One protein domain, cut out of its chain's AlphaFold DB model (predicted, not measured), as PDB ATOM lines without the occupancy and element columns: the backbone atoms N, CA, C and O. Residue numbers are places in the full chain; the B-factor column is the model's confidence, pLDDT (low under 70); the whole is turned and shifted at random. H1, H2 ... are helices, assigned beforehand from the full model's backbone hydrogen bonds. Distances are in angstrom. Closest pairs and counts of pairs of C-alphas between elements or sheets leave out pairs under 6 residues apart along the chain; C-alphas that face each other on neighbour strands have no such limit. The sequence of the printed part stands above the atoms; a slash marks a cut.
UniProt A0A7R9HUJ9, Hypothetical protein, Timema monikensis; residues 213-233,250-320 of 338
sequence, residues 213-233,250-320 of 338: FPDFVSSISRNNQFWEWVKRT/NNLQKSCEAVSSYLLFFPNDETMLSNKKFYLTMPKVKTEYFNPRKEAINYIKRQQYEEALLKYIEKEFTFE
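What this domain is: This is residues 213 to 233 and 250 to 320 of the 338 residues of the protein "Hypothetical protein" of Timema monikensis (UniProt A0A7R9HUJ9). A rod of helices: the long helix H4 makes much of the length, with a helical hairpin of H2 and H3 at its first end and H1 crossing it steeply near its last part. The last part of H2 overlaps the first part of H4, nearly in line with it. The 92 printed residues include four named helices, H1, H2, H3 and H4 along the chain, and no named strand: all helix. The whole is only just extended, close to loose, with a radius of gyration of the C-alphas of 18.9 A and spans of 61 by 23 by 19 A.

Where its parts are: H1, residues 216 to 232, is 25.5 A long and begins at C-alpha 216 (9.011, 1.379, -24.648). H2, residues 252 to 265, is 20.8 A long. H3, residues 270 to 281, is 16.8 A long. H4, residues 294 to 316, is 32.8 A long and ends at C-alpha 316 (16.641, 9.401, -17.881).

How they stand to each other: H1 touches H4, which meets it with residues 306 to 313 alone; the closest C-alphas, of Ser 221 and Leu 310, are 6.1 A apart. The two run opposite ways at a steep tilt of 59 degrees. Residues 261 to 265 of H2 touch residues 296 to 300 of H4, closest at the C-alphas of Ser 261 and Ala 296, 6.0 A; the helices run the same way at a shallow tilt of 9 degrees. H2 and H3 form a hairpin, at a shallow tilt of 31 degrees, opposite ways, closest at the C-alphas of Val 259 and Met 272, 6.3 A. H1 and H3 are apart. In H3 and H4 every O i to N i+4 pair is within hydrogen-bond range; in H1 9 of 13 are, in H2 9 of 10.

The domain as a whole: The C-alphas farthest apart, of Pro 283 and Glu 320, are 61.8 A apart. Residues 234 to 249 are not printed; C-alphas 233 and 250 are 39.1 A apart across the cut. The link from H2 to H3 is tight, that from H3 to H4 long. Residues 266 to 271, of which 270 to 271 belong to H3, stand free. The pLDDT is under 70 at residues 213 to 233, 250 to 251 and 318 to 320.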
ATOM      1  N   PHE A 213       3.220   2.927 -26.700       46.22
ATOM      2  CA  PHE A 213       3.306   3.366 -25.309       46.22
ATOM      3  C   PHE A 213       4.631   4.105 -25.049       46.22
ATOM      4  O   PHE A 213       5.684   3.640 -25.493       46.22
ATOM      5  N   PRO A 214       4.611   5.230 -24.303       47.12
ATOM      6  CA  PRO A 214       5.817   5.950 -23.865       47.12
ATOM      7  C   PRO A 214       6.788   5.096 -23.025       47.12
ATOM      8  O   PRO A 214       7.950   5.456 -22.869       47.12
ATOM      9  N   ASP A 215       6.323   3.941 -22.544       46.78
ATOM     10  CA  ASP A 215       7.046   2.967 -21.718       46.78
ATOM     11  C   ASP A 215       7.924   1.978 -22.505       46.78
ATOM     12  O   ASP A 215       8.484   1.040 -21.933       46.78
ATOM     13  N   PHE A 216       8.104   2.184 -23.813       50.09
ATOM     14  CA  PHE A 216       9.011   1.379 -24.648       50.09
ATOM     15  C   PHE A 216      10.433   1.282 -24.063       50.09
ATOM     16  O   PHE A 216      11.126   0.281 -24.214       50.09
ATOM     17  N   VAL A 217      10.866   2.322 -23.351       51.66
ATOM     18  CA  VAL A 217      12.199   2.369 -22.752       51.66
ATOM     19  C   VAL A 217      12.257   1.649 -21.396       51.66
ATOM     20  O   VAL A 217      13.275   1.035 -21.080       51.66
ATOM     21  N   SER A 218      11.166   1.631 -20.618       48.69
ATOM     22  CA  SER A 218      11.116   0.979 -19.296       48.69
ATOM     23  C   SER A 218      10.929  -0.546 -19.370       48.69
ATOM     24  O   SER A 218      11.255  -1.271 -18.426       48.69
ATOM     25  N   SER A 219      10.438  -1.056 -20.502       42.12
ATOM     26  CA  SER A 219      10.275  -2.492 -20.764       42.12
ATOM     27  C   SER A 219      11.572  -3.156 -21.253       42.12
ATOM     28  O   SER A 219      11.838  -4.300 -20.888       42.12
ATOM     29  N   ILE A 220      12.445  -2.422 -21.957       48.09
ATOM     30  CA  ILE A 220      13.788  -2.905 -22.326       48.09
ATOM     31  C   ILE A 220      14.767  -2.841 -21.133       48.09
ATOM     32  O   ILE A 220      15.585  -3.747 -20.969       48.09
ATOM     33  N   SER A 221      14.673  -1.840 -20.241       45.38
ATOM     34  CA  SER A 221      15.529  -1.796 -19.033       45.38
ATOM     35  C   SER A 221      15.279  -2.947 -18.082       45.38
ATOM     36  O   SER A 221      16.234  -3.490 -17.529       45.38
ATOM     37  N   ARG A 222      14.014  -3.331 -17.889       39.31
ATOM     38  CA  ARG A 222      13.650  -4.383 -16.933       39.31
ATOM     39  C   ARG A 222      14.258  -5.740 -17.310       39.31
ATOM     40  O   ARG A 222      14.595  -6.516 -16.422       39.31
ATOM     41  N   ASN A 223      14.469  -5.983 -18.605       45.69
ATOM     42  CA  ASN A 223      15.091  -7.202 -19.123       45.69
ATOM     43  C   ASN A 223      16.625  -7.196 -18.962       45.69
ATOM     44  O   ASN A 223      17.231  -8.184 -18.552       45.69
ATOM     45  N   ASN A 224      17.255  -6.042 -19.198       42.16
ATOM     46  CA  ASN A 224      18.711  -5.907 -19.143       42.16
ATOM     47  C   ASN A 224      19.253  -5.812 -17.699       42.16
ATOM     48  O   ASN A 224      20.354  -6.288 -17.425       42.16
ATOM     49  N   GLN A 225      18.488  -5.249 -16.751       39.25
ATOM     50  CA  GLN A 225      18.917  -5.102 -15.349       39.25
ATOM     51  C   GLN A 225      18.965  -6.440 -14.595       39.25
ATOM     52  O   GLN A 225      19.866  -6.664 -13.785       39.25
ATOM     53  N   PHE A 226      18.026  -7.348 -14.878       34.62
ATOM     54  CA  PHE A 226      18.008  -8.692 -14.294       34.62
ATOM     55  C   PHE A 226      19.217  -9.519 -14.760       34.62
ATOM     56  O   PHE A 226      19.873 -10.177 -13.952       34.62
ATOM     57  N   TRP A 227      19.574  -9.409 -16.044       35.31
ATOM     58  CA  TRP A 227      20.730 -10.089 -16.630       35.31
ATOM     59  C   TRP A 227      22.065  -9.576 -16.065       35.31
ATOM     60  O   TRP A 227      22.932 -10.377 -15.727       35.31
ATOM     61  N   GLU A 228      22.215  -8.263 -15.855       37.94
ATOM     62  CA  GLU A 228      23.387  -7.687 -15.169       37.94
ATOM     63  C   GLU A 228      23.531  -8.174 -13.714       37.94
ATOM     64  O   GLU A 228      24.641  -8.467 -13.264       37.94
ATOM     65  N   TRP A 229      22.428  -8.320 -12.968       32.16
ATOM     66  CA  TRP A 229      22.457  -8.821 -11.587       32.16
ATOM     67  C   TRP A 229      22.840 -10.311 -11.500       32.16
ATOM     68  O   TRP A 229      23.661 -10.688 -10.654       32.16
ATOM     69  N   VAL A 230      22.324 -11.144 -12.413       36.22
ATOM     70  CA  VAL A 230      22.700 -12.566 -12.534       36.22
ATOM     71  C   VAL A 230      24.176 -12.717 -12.936       36.22
ATOM     72  O   VAL A 230      24.880 -13.571 -12.398       36.22
ATOM     73  N   LYS A 231      24.694 -11.842 -13.809       44.84
ATOM     74  CA  LYS A 231      26.125 -11.808 -14.169       44.84
ATOM     75  C   LYS A 231      27.020 -11.395 -12.996       44.84
ATOM     76  O   LYS A 231      28.091 -11.973 -12.811       44.84
ATOM     77  N   ARG A 232      26.589 -10.432 -12.169       37.47
ATOM     78  CA  ARG A 232      27.343  -9.956 -10.988       37.47
ATOM     79  C   ARG A 232      27.412 -10.966  -9.841       37.47
ATOM     80  O   ARG A 232      28.285 -10.833  -8.990       37.47
ATOM     81  N   THR A 233      26.512 -11.949  -9.801       27.09
ATOM     82  CA  THR A 233      26.447 -12.975  -8.742       27.09
ATOM     83  C   THR A 233      27.182 -14.276  -9.089       27.09
ATOM     84  O   THR A 233      27.330 -15.131  -8.222       27.09
ATOM     85  N   ASN A 250      52.009 -25.409 -35.970       47.81
ATOM     86  CA  ASN A 250      50.837 -25.098 -36.775       47.81
ATOM     87  C   ASN A 250      49.704 -24.364 -36.033       47.81
ATOM     88  O   ASN A 250      48.627 -24.226 -36.607       47.81
ATOM     89  N   ASN A 251      49.901 -23.893 -34.792       68.69
ATOM     90  CA  ASN A 251      48.837 -23.148 -34.100       68.69
ATOM     91  C   ASN A 251      49.260 -21.914 -33.289       68.69
ATOM     92  O   ASN A 251      48.423 -21.348 -32.600       68.69
ATOM     93  N   LEU A 252      50.499 -21.422 -33.430       76.19
ATOM     94  CA  LEU A 252      50.955 -20.198 -32.741       76.19
ATOM     95  C   LEU A 252      50.039 -18.991 -32.992       76.19
ATOM     96  O   LEU A 252      49.833 -18.175 -32.098       76.19
ATOM     97  N   GLN A 253      49.473 -18.889 -34.199       84.00
ATOM     98  CA  GLN A 253      48.499 -17.852 -34.519       84.00
ATOM     99  C   GLN A 253      47.246 -17.975 -33.645       84.00
ATOM    100  O   GLN A 253      46.888 -17.007 -32.986       84.00
ATOM    101  N   LYS A 254      46.626 -19.160 -33.564       80.06
ATOM    102  CA  LYS A 254      45.436 -19.361 -32.723       80.06
ATOM    103  C   LYS A 254      45.730 -19.159 -31.238       80.06
ATOM    104  O   LYS A 254      44.854 -18.680 -30.524       80.06
ATOM    105  N   SER A 255      46.946 -19.470 -30.775       75.50
ATOM    106  CA  SER A 255      47.359 -19.179 -29.394       75.50
ATOM    107  C   SER A 255      47.369 -17.670 -29.145       75.50
ATOM    108  O   SER A 255      46.824 -17.198 -28.151       75.50
ATOM    109  N   CYS A 256      47.945 -16.897 -30.071       82.81
ATOM    110  CA  CYS A 256      47.983 -15.437 -29.980       82.81
ATOM    111  C   CYS A 256      46.581 -14.815 -30.082       82.81
ATOM    112  O   CYS A 256      46.280 -13.879 -29.342       82.81
ATOM    113  N   GLU A 257      45.716 -15.348 -30.951       81.50
ATOM    114  CA  GLU A 257      44.316 -14.928 -31.081       81.50
ATOM    115  C   GLU A 257      43.535 -15.196 -29.785       81.50
ATOM    116  O   GLU A 257      42.823 -14.314 -29.313       81.50
ATOM    117  N   ALA A 258      43.714 -16.368 -29.162       76.31
ATOM    118  CA  ALA A 258      43.087 -16.714 -27.884       76.31
ATOM    119  C   ALA A 258      43.558 -15.804 -26.737       76.31
ATOM    120  O   ALA A 258      42.729 -15.277 -25.997       76.31
ATOM    121  N   VAL A 259      44.869 -15.543 -26.635       77.81
ATOM    122  CA  VAL A 259      45.428 -14.588 -25.660       77.81
ATOM    123  C   VAL A 259      44.844 -13.191 -25.871       77.81
ATOM    124  O   VAL A 259      44.456 -12.526 -24.911       77.81
ATOM    125  N   SER A 260      44.746 -12.738 -27.122       81.69
ATOM    126  CA  SER A 260      44.130 -11.449 -27.441       81.69
ATOM    127  C   SER A 260      42.639 -11.404 -27.103       81.69
ATOM    128  O   SER A 260      42.197 -10.391 -26.572       81.69
ATOM    129  N   SER A 261      41.875 -12.472 -27.365       80.56
ATOM    130  CA  SER A 261      40.467 -12.582 -26.957       80.56
ATOM    131  C   SER A 261      40.301 -12.501 -25.447       80.56
ATOM    132  O   SER A 261      39.464 -11.741 -24.976       80.56
ATOM    133  N   TYR A 262      41.120 -13.228 -24.686       79.00
ATOM    134  CA  TYR A 262      41.063 -13.219 -23.225       79.00
ATOM    135  C   TYR A 262      41.321 -11.823 -22.648       79.00
ATOM    136  O   TYR A 262      40.570 -11.335 -21.804       79.00
ATOM    137  N   LEU A 263      42.360 -11.144 -23.147       80.06
ATOM    138  CA  LEU A 263      42.724  -9.799 -22.700       80.06
ATOM    139  C   LEU A 263      41.663  -8.737 -23.034       80.06
ATOM    140  O   LEU A 263      41.752  -7.630 -22.508       80.06
ATOM    141  N   LEU A 264      40.660  -9.037 -23.872       77.94
ATOM    142  CA  LEU A 264      39.507  -8.149 -24.022       77.94
ATOM    143  C   LEU A 264      38.610  -8.145 -22.773       77.94
ATOM    144  O   LEU A 264      38.070  -7.098 -22.426       77.94
ATOM    145  N   PHE A 265      38.461  -9.294 -22.110       76.50
ATOM    146  CA  PHE A 265      37.655  -9.443 -20.895       76.50
ATOM    147  C   PHE A 265      38.450  -9.058 -19.644       76.50
ATOM    148  O   PHE A 265      37.932  -8.382 -18.757       76.50
ATOM    149  N   PHE A 266      39.730  -9.441 -19.599       78.94
ATOM    150  CA  PHE A 266      40.611  -9.231 -18.450       78.94
ATOM    151  C   PHE A 266      41.914  -8.536 -18.881       78.94
ATOM    152  O   PHE A 266      42.970  -9.167 -18.956       78.94
ATOM    153  N   PRO A 267      41.882  -7.221 -19.170       82.12
ATOM    154  CA  PRO A 267      43.021  -6.502 -19.753       82.12
ATOM    155  C   PRO A 267      44.245  -6.400 -18.833       82.12
ATOM    156  O   PRO A 267      45.353  -6.164 -19.313       82.12
ATOM    157  N   ASN A 268      44.047  -6.579 -17.525       80.19
ATOM    158  CA  ASN A 268      45.080  -6.438 -16.499       80.19
ATOM    159  C   ASN A 268      45.597  -7.786 -15.966       80.19
ATOM    160  O   ASN A 268      46.346  -7.796 -14.994       80.19
ATOM    161  N   ASP A 269      45.198  -8.913 -16.563       77.50
ATOM    162  CA  ASP A 269      45.639 -10.242 -16.130       77.50
ATOM    163  C   ASP A 269      47.151 -10.427 -16.355       77.50
ATOM    164  O   ASP A 269      47.641 -10.452 -17.489       77.50
ATOM    165  N   GLU A 270      47.911 -10.531 -15.264       82.75
ATOM    166  CA  GLU A 270      49.376 -10.578 -15.313       82.75
ATOM    167  C   GLU A 270      49.905 -11.818 -16.047       82.75
ATOM    168  O   GLU A 270      50.915 -11.738 -16.761       82.75
ATOM    169  N   THR A 271      49.208 -12.949 -15.917       71.75
ATOM    170  CA  THR A 271      49.573 -14.225 -16.541       71.75
ATOM    171  C   THR A 271      49.451 -14.124 -18.056       71.75
ATOM    172  O   THR A 271      50.403 -14.409 -18.783       71.75
ATOM    173  N   MET A 272      48.324 -13.630 -18.561       75.31
ATOM    174  CA  MET A 272      48.077 -13.510 -19.997       75.31
ATOM    175  C   MET A 272      48.881 -12.384 -20.639       75.31
ATOM    176  O   MET A 272      49.346 -12.528 -21.773       75.31
ATOM    177  N   LEU A 273      49.155 -11.299 -19.910       82.56
ATOM    178  CA  LEU A 273      50.111 -10.277 -20.345       82.56
ATOM    179  C   LEU A 273      51.535 -10.840 -20.458       82.56
ATOM    180  O   LEU A 273      52.263 -10.499 -21.397       82.56
ATOM    181  N   SER A 274      51.935 -11.718 -19.537       80.31
ATOM    182  CA  SER A 274      53.225 -12.415 -19.595       80.31
ATOM    183  C   SER A 274      53.273 -13.412 -20.754       80.31
ATOM    184  O   SER A 274      54.242 -13.399 -21.513       80.31
ATOM    185  N   ASN A 275      52.200 -14.176 -20.981       78.69
ATOM    186  CA  ASN A 275      52.065 -15.076 -22.132       78.69
ATOM    187  C   ASN A 275      52.171 -14.309 -23.455       78.69
ATOM    188  O   ASN A 275      52.915 -14.704 -24.351       78.69
ATOM    189  N   LYS A 276      51.503 -13.155 -23.568       82.88
ATOM    190  CA  LYS A 276      51.611 -12.269 -24.735       82.88
ATOM    191  C   LYS A 276      53.050 -11.821 -24.984       82.88
ATOM    192  O   LYS A 276      53.527 -11.905 -26.115       82.88
ATOM    193  N   LYS A 277      53.755 -11.367 -23.940       89.62
ATOM    194  CA  LYS A 277      55.177 -10.987 -24.037       89.62
ATOM    195  C   LYS A 277      56.029 -12.172 -24.486       89.62
ATOM    196  O   LYS A 277      56.851 -12.002 -25.379       89.62
ATOM    197  N   PHE A 278      55.801 -13.354 -23.918       85.56
ATOM    198  CA  PHE A 278      56.508 -14.583 -24.268       85.56
ATOM    199  C   PHE A 278      56.334 -14.950 -25.747       85.56
ATOM    200  O   PHE A 278      57.331 -15.086 -26.455       85.56
ATOM    201  N   TYR A 279      55.101 -15.011 -26.253       81.25
ATOM    202  CA  TYR A 279      54.838 -15.296 -27.667       81.25
ATOM    203  C   TYR A 279      55.500 -14.274 -28.603       81.25
ATOM    204  O   TYR A 279      56.071 -14.667 -29.616       81.25
ATOM    205  N   LEU A 280      55.517 -12.984 -28.246       89.44
ATOM    206  CA  LEU A 280      56.195 -11.940 -29.032       89.44
ATOM    207  C   LEU A 280      57.722 -12.107 -29.106       89.44
ATOM    208  O   LEU A 280      58.340 -11.579 -30.028       89.44
ATOM    209  N   THR A 281      58.344 -12.835 -28.170       90.50
ATOM    210  CA  THR A 281      59.783 -13.150 -28.252       90.50
ATOM    211  C   THR A 281      60.099 -14.252 -29.265       90.50
ATOM    212  O   THR A 281      61.252 -14.399 -29.676       90.50
ATOM    213  N   MET A 282      59.099 -15.031 -29.690       87.62
ATOM    214  CA  MET A 282      59.311 -16.148 -30.602       87.62
ATOM    215  C   MET A 282      59.507 -15.656 -32.045       87.62
ATOM    216  O   MET A 282      58.651 -14.950 -32.575       87.62
ATOM    217  N   PRO A 283      60.543 -16.122 -32.768       87.25
ATOM    218  CA  PRO A 283      60.844 -15.648 -34.124       87.25
ATOM    219  C   PRO A 283      59.774 -16.009 -35.169       87.25
ATOM    220  O   PRO A 283      59.755 -15.440 -36.256       87.25
ATOM    221  N   LYS A 284      58.897 -16.977 -34.867       86.75
ATOM    222  CA  LYS A 284      57.809 -17.426 -35.753       86.75
ATOM    223  C   LYS A 284      56.491 -16.672 -35.538       86.75
ATOM    224  O   LYS A 284      55.570 -16.855 -36.330       86.75
ATOM    225  N   VAL A 285      56.375 -15.870 -34.480       87.00
ATOM    226  CA  VAL A 285      55.150 -15.135 -34.145       87.00
ATOM    227  C   VAL A 285      55.204 -13.748 -34.771       87.00
ATOM    228  O   VAL A 285      56.204 -13.042 -34.676       87.00
ATOM    229  N   LYS A 286      54.108 -13.346 -35.413       89.50
ATOM    230  CA  LYS A 286      53.929 -11.990 -35.933       89.50
ATOM    231  C   LYS A 286      53.019 -11.211 -34.999       89.50
ATOM    232  O   LYS A 286      52.054 -11.766 -34.482       89.50
ATOM    233  N   THR A 287      53.253  -9.910 -34.860       89.62
ATOM    234  CA  THR A 287      52.358  -9.022 -34.099       89.62
ATOM    235  C   THR A 287      50.916  -9.075 -34.620       89.62
ATOM    236  O   THR A 287      49.976  -8.976 -33.841       89.62
ATOM    237  N   GLU A 288      50.735  -9.317 -35.922       90.88
ATOM    238  CA  GLU A 288      49.433  -9.497 -36.583       90.88
ATOM    239  C   GLU A 288      48.634 -10.712 -36.085       90.88
ATOM    240  O   GLU A 288      47.428 -10.769 -36.297       90.88
ATOM    241  N   TYR A 289      49.270 -11.686 -35.425       86.44
ATOM    242  CA  TYR A 289      48.570 -12.841 -34.854       86.44
ATOM    243  C   TYR A 289      47.766 -12.485 -33.602       86.44
ATOM    244  O   TYR A 289      46.900 -13.246 -33.191       86.44
ATOM    245  N   PHE A 290      48.010 -11.322 -32.999       89.31
ATOM    246  CA  PHE A 290      47.304 -10.860 -31.805       89.31
ATOM    247  C   PHE A 290      45.985 -10.159 -32.135       89.31
ATOM    248  O   PHE A 290      45.677  -9.114 -31.559       89.31
ATOM    249  N   ASN A 291      45.179 -10.749 -33.012       88.00
ATOM    250  CA  ASN A 291      43.834 -10.271 -33.304       88.00
ATOM    251  C   ASN A 291      42.816 -11.080 -32.490       88.00
ATOM    252  O   ASN A 291      42.779 -12.300 -32.633       88.00
ATOM    253  N   PRO A 292      41.995 -10.446 -31.636       84.75
ATOM    254  CA  PRO A 292      40.937 -11.159 -30.935       84.75
ATOM    255  C   PRO A 292      39.964 -11.826 -31.910       84.75
ATOM    256  O   PRO A 292      39.706 -11.314 -33.006       84.75
ATOM    257  N   ARG A 293      39.389 -12.949 -31.488       81.88
ATOM    258  CA  ARG A 293      38.391 -13.684 -32.267       81.88
ATOM    259  C   ARG A 293      37.113 -12.861 -32.455       81.88
ATOM    260  O   ARG A 293      36.769 -12.006 -31.635       81.88
ATOM    261  N   LYS A 294      36.399 -13.114 -33.555       89.31
ATOM    262  CA  LYS A 294      35.232 -12.310 -33.957       89.31
ATOM    263  C   LYS A 294      34.084 -12.443 -32.962       89.31
ATOM    264  O   LYS A 294      33.462 -11.439 -32.631       89.31
ATOM    265  N   GLU A 295      33.839 -13.653 -32.480       77.19
ATOM    266  CA  GLU A 295      32.828 -13.971 -31.479       77.19
ATOM    267  C   GLU A 295      33.064 -13.203 -30.169       77.19
ATOM    268  O   GLU A 295      32.151 -12.536 -29.689       77.19
ATOM    269  N   ALA A 296      34.308 -13.145 -29.676       77.56
ATOM    270  CA  ALA A 296      34.670 -12.376 -28.482       77.56
ATOM    271  C   ALA A 296      34.466 -10.861 -28.674       77.56
ATOM    272  O   ALA A 296      33.938 -10.175 -27.799       77.56
ATOM    273  N   ILE A 297      34.835 -10.330 -29.848       83.75
ATOM    274  CA  ILE A 297      34.599  -8.920 -30.193       83.75
ATOM    275  C   ILE A 297      33.098  -8.609 -30.221       83.75
ATOM    276  O   ILE A 297      32.678  -7.570 -29.713       83.75
ATOM    277  N   ASN A 298      32.295  -9.476 -30.838       81.12
ATOM    278  CA  ASN A 298      30.850  -9.285 -30.937       81.12
ATOM    279  C   ASN A 298      30.187  -9.333 -29.559       81.12
ATOM    280  O   ASN A 298      29.367  -8.463 -29.265       81.12
ATOM    281  N   TYR A 299      30.595 -10.280 -28.709       77.31
ATOM    282  CA  TYR A 299      30.125 -10.389 -27.330       77.31
ATOM    283  C   TYR A 299      30.372  -9.088 -26.555       77.31
ATOM    284  O   TYR A 299      29.442  -8.508 -25.999       77.31
ATOM    285  N   ILE A 300      31.600  -8.560 -26.581       77.81
ATOM    286  CA  ILE A 300      31.943  -7.339 -25.832       77.81
ATOM    287  C   ILE A 300      31.249  -6.104 -26.395       77.81
ATOM    288  O   ILE A 300      30.777  -5.268 -25.631       77.81
ATOM    289  N   LYS A 301      31.144  -5.979 -27.723       83.44
ATOM    290  CA  LYS A 301      30.389  -4.875 -28.337       83.44
ATOM    291  C   LYS A 301      28.929  -4.884 -27.898       83.44
ATOM    292  O   LYS A 301      28.382  -3.823 -27.608       83.44
ATOM    293  N   ARG A 302      28.313  -6.068 -27.849       80.25
ATOM    294  CA  ARG A 302      26.948  -6.240 -27.350       80.25
ATOM    295  C   ARG A 302      26.861  -5.852 -25.875       80.25
ATOM    296  O   ARG A 302      26.035  -5.018 -25.532       80.25
ATOM    297  N   GLN A 303      27.762  -6.359 -25.037       74.75
ATOM    298  CA  GLN A 303      27.798  -6.035 -23.610       74.75
ATOM    299  C   GLN A 303      27.939  -4.524 -23.356       74.75
ATOM    300  O   GLN A 303      27.197  -3.958 -22.562       74.75
ATOM    301  N   GLN A 304      28.838  -3.846 -24.071       79.38
ATOM    302  CA  GLN A 304      29.016  -2.393 -23.966       79.38
ATOM    303  C   GLN A 304      27.762  -1.621 -24.388       79.38
ATOM    304  O   GLN A 304      27.438  -0.594 -23.792       79.38
ATOM    305  N   TYR A 305      27.063  -2.098 -25.419       80.69
ATOM    306  CA  TYR A 305      25.802  -1.511 -25.859       80.69
ATOM    307  C   TYR A 305      24.701  -1.684 -24.804       80.69
ATOM    308  O   TYR A 305      24.025  -0.712 -24.471       80.69
ATOM    309  N   GLU A 306      24.555  -2.888 -24.247       75.44
ATOM    310  CA  GLU A 306      23.592  -3.194 -23.182       75.44
ATOM    311  C   GLU A 306      23.858  -2.348 -21.928       75.44
ATOM    312  O   GLU A 306      22.940  -1.723 -21.398       75.44
ATOM    313  N   GLU A 307      25.117  -2.235 -21.498       75.81
ATOM    314  CA  GLU A 307      25.510  -1.416 -20.347       75.81
ATOM    315  C   GLU A 307      25.251   0.080 -20.590       75.81
ATOM    316  O   GLU A 307      24.761   0.793 -19.711       75.81
ATOM    317  N   ALA A 308      25.545   0.579 -21.795       79.56
ATOM    318  CA  ALA A 308      25.264   1.963 -22.164       79.56
ATOM    319  C   ALA A 308      23.756   2.253 -22.169       79.56
ATOM    320  O   ALA A 308      23.331   3.310 -21.699       79.56
ATOM    321  N   LEU A 309      22.954   1.309 -22.664       78.62
ATOM    322  CA  LEU A 309      21.502   1.403 -22.641       78.62
ATOM    323  C   LEU A 309      20.977   1.416 -21.203       78.62
ATOM    324  O   LEU A 309      20.145   2.250 -20.867       78.62
ATOM    325  N   LEU A 310      21.505   0.563 -20.328       75.25
ATOM    326  CA  LEU A 310      21.136   0.549 -18.913       75.25
ATOM    327  C   LEU A 310      21.452   1.865 -18.206       75.25
ATOM    328  O   LEU A 310      20.575   2.423 -17.551       75.25
ATOM    329  N   LYS A 311      22.662   2.397 -18.405       79.00
ATOM    330  CA  LYS A 311      23.073   3.704 -17.869       79.00
ATOM    331  C   LYS A 311      22.188   4.837 -18.375       79.00
ATOM    332  O   LYS A 311      21.874   5.757 -17.626       79.00
ATOM    333  N   TYR A 312      21.797   4.786 -19.647       80.44
ATOM    334  CA  TYR A 312      20.859   5.748 -20.215       80.44
ATOM    335  C   TYR A 312      19.501   5.671 -19.510       80.44
ATOM    336  O   TYR A 312      18.964   6.699 -19.113       80.44
ATOM    337  N   ILE A 313      18.976   4.464 -19.296       75.88
ATOM    338  CA  ILE A 313      17.661   4.291 -18.677       75.88
ATOM    339  C   ILE A 313      17.680   4.713 -17.205       75.88
ATOM    340  O   ILE A 313      16.802   5.452 -16.784       75.88
ATOM    341  N   GLU A 314      18.705   4.326 -16.448       78.00
ATOM    342  CA  GLU A 314      18.882   4.752 -15.053       78.00
ATOM    343  C   GLU A 314      18.971   6.281 -14.914       78.00
ATOM    344  O   GLU A 314      18.463   6.856 -13.956       78.00
ATOM    345  N   LYS A 315      19.598   6.954 -15.884       79.19
ATOM    346  CA  LYS A 315      19.753   8.411 -15.872       79.19
ATOM    347  C   LYS A 315      18.480   9.160 -16.270       79.19
ATOM    348  O   LYS A 315      18.210  10.222 -15.717       79.19
ATOM    349  N   GLU A 316      17.769   8.678 -17.282       78.19
ATOM    350  CA  GLU A 316      16.641   9.401 -17.881       78.19
ATOM    351  C   GLU A 316      15.292   9.036 -17.245       78.19
ATOM    352  O   GLU A 316      14.350   9.823 -17.334       78.19
ATOM    353  N   PHE A 317      15.187   7.879 -16.582       76.81
ATOM    354  CA  PHE A 317      13.949   7.405 -15.967       76.81
ATOM    355  C   PHE A 317      14.105   7.326 -14.449       76.81
ATOM    356  O   PHE A 317      14.847   6.504 -13.919       76.81
ATOM    357  N   THR A 318      13.353   8.162 -13.736       62.38
ATOM    358  CA  THR A 318      13.099   7.984 -12.307       62.38
ATOM    359  C   THR A 318      12.038   6.908 -12.139       62.38
ATOM    360  O   THR A 318      10.881   7.110 -12.511       62.38
ATOM    361  N   PHE A 319      12.420   5.763 -11.588       61.75
ATOM    362  CA  PHE A 319      11.448   4.788 -11.117       61.75
ATOM    363  C   PHE A 319      10.854   5.348  -9.822       61.75
ATOM    364  O   PHE A 319      11.521   5.362  -8.792       61.75
ATOM    365  N   GLU A 320       9.645   5.907  -9.890       52.31
ATOM    366  CA  GLU A 320       8.891   6.218  -8.676       52.31
ATOM    367  C   GLU A 320       8.580   4.887  -7.988       52.31
ATOM    368  O   GLU A 320       7.789   4.080  -8.487       52.31
TER     369      GLU A 320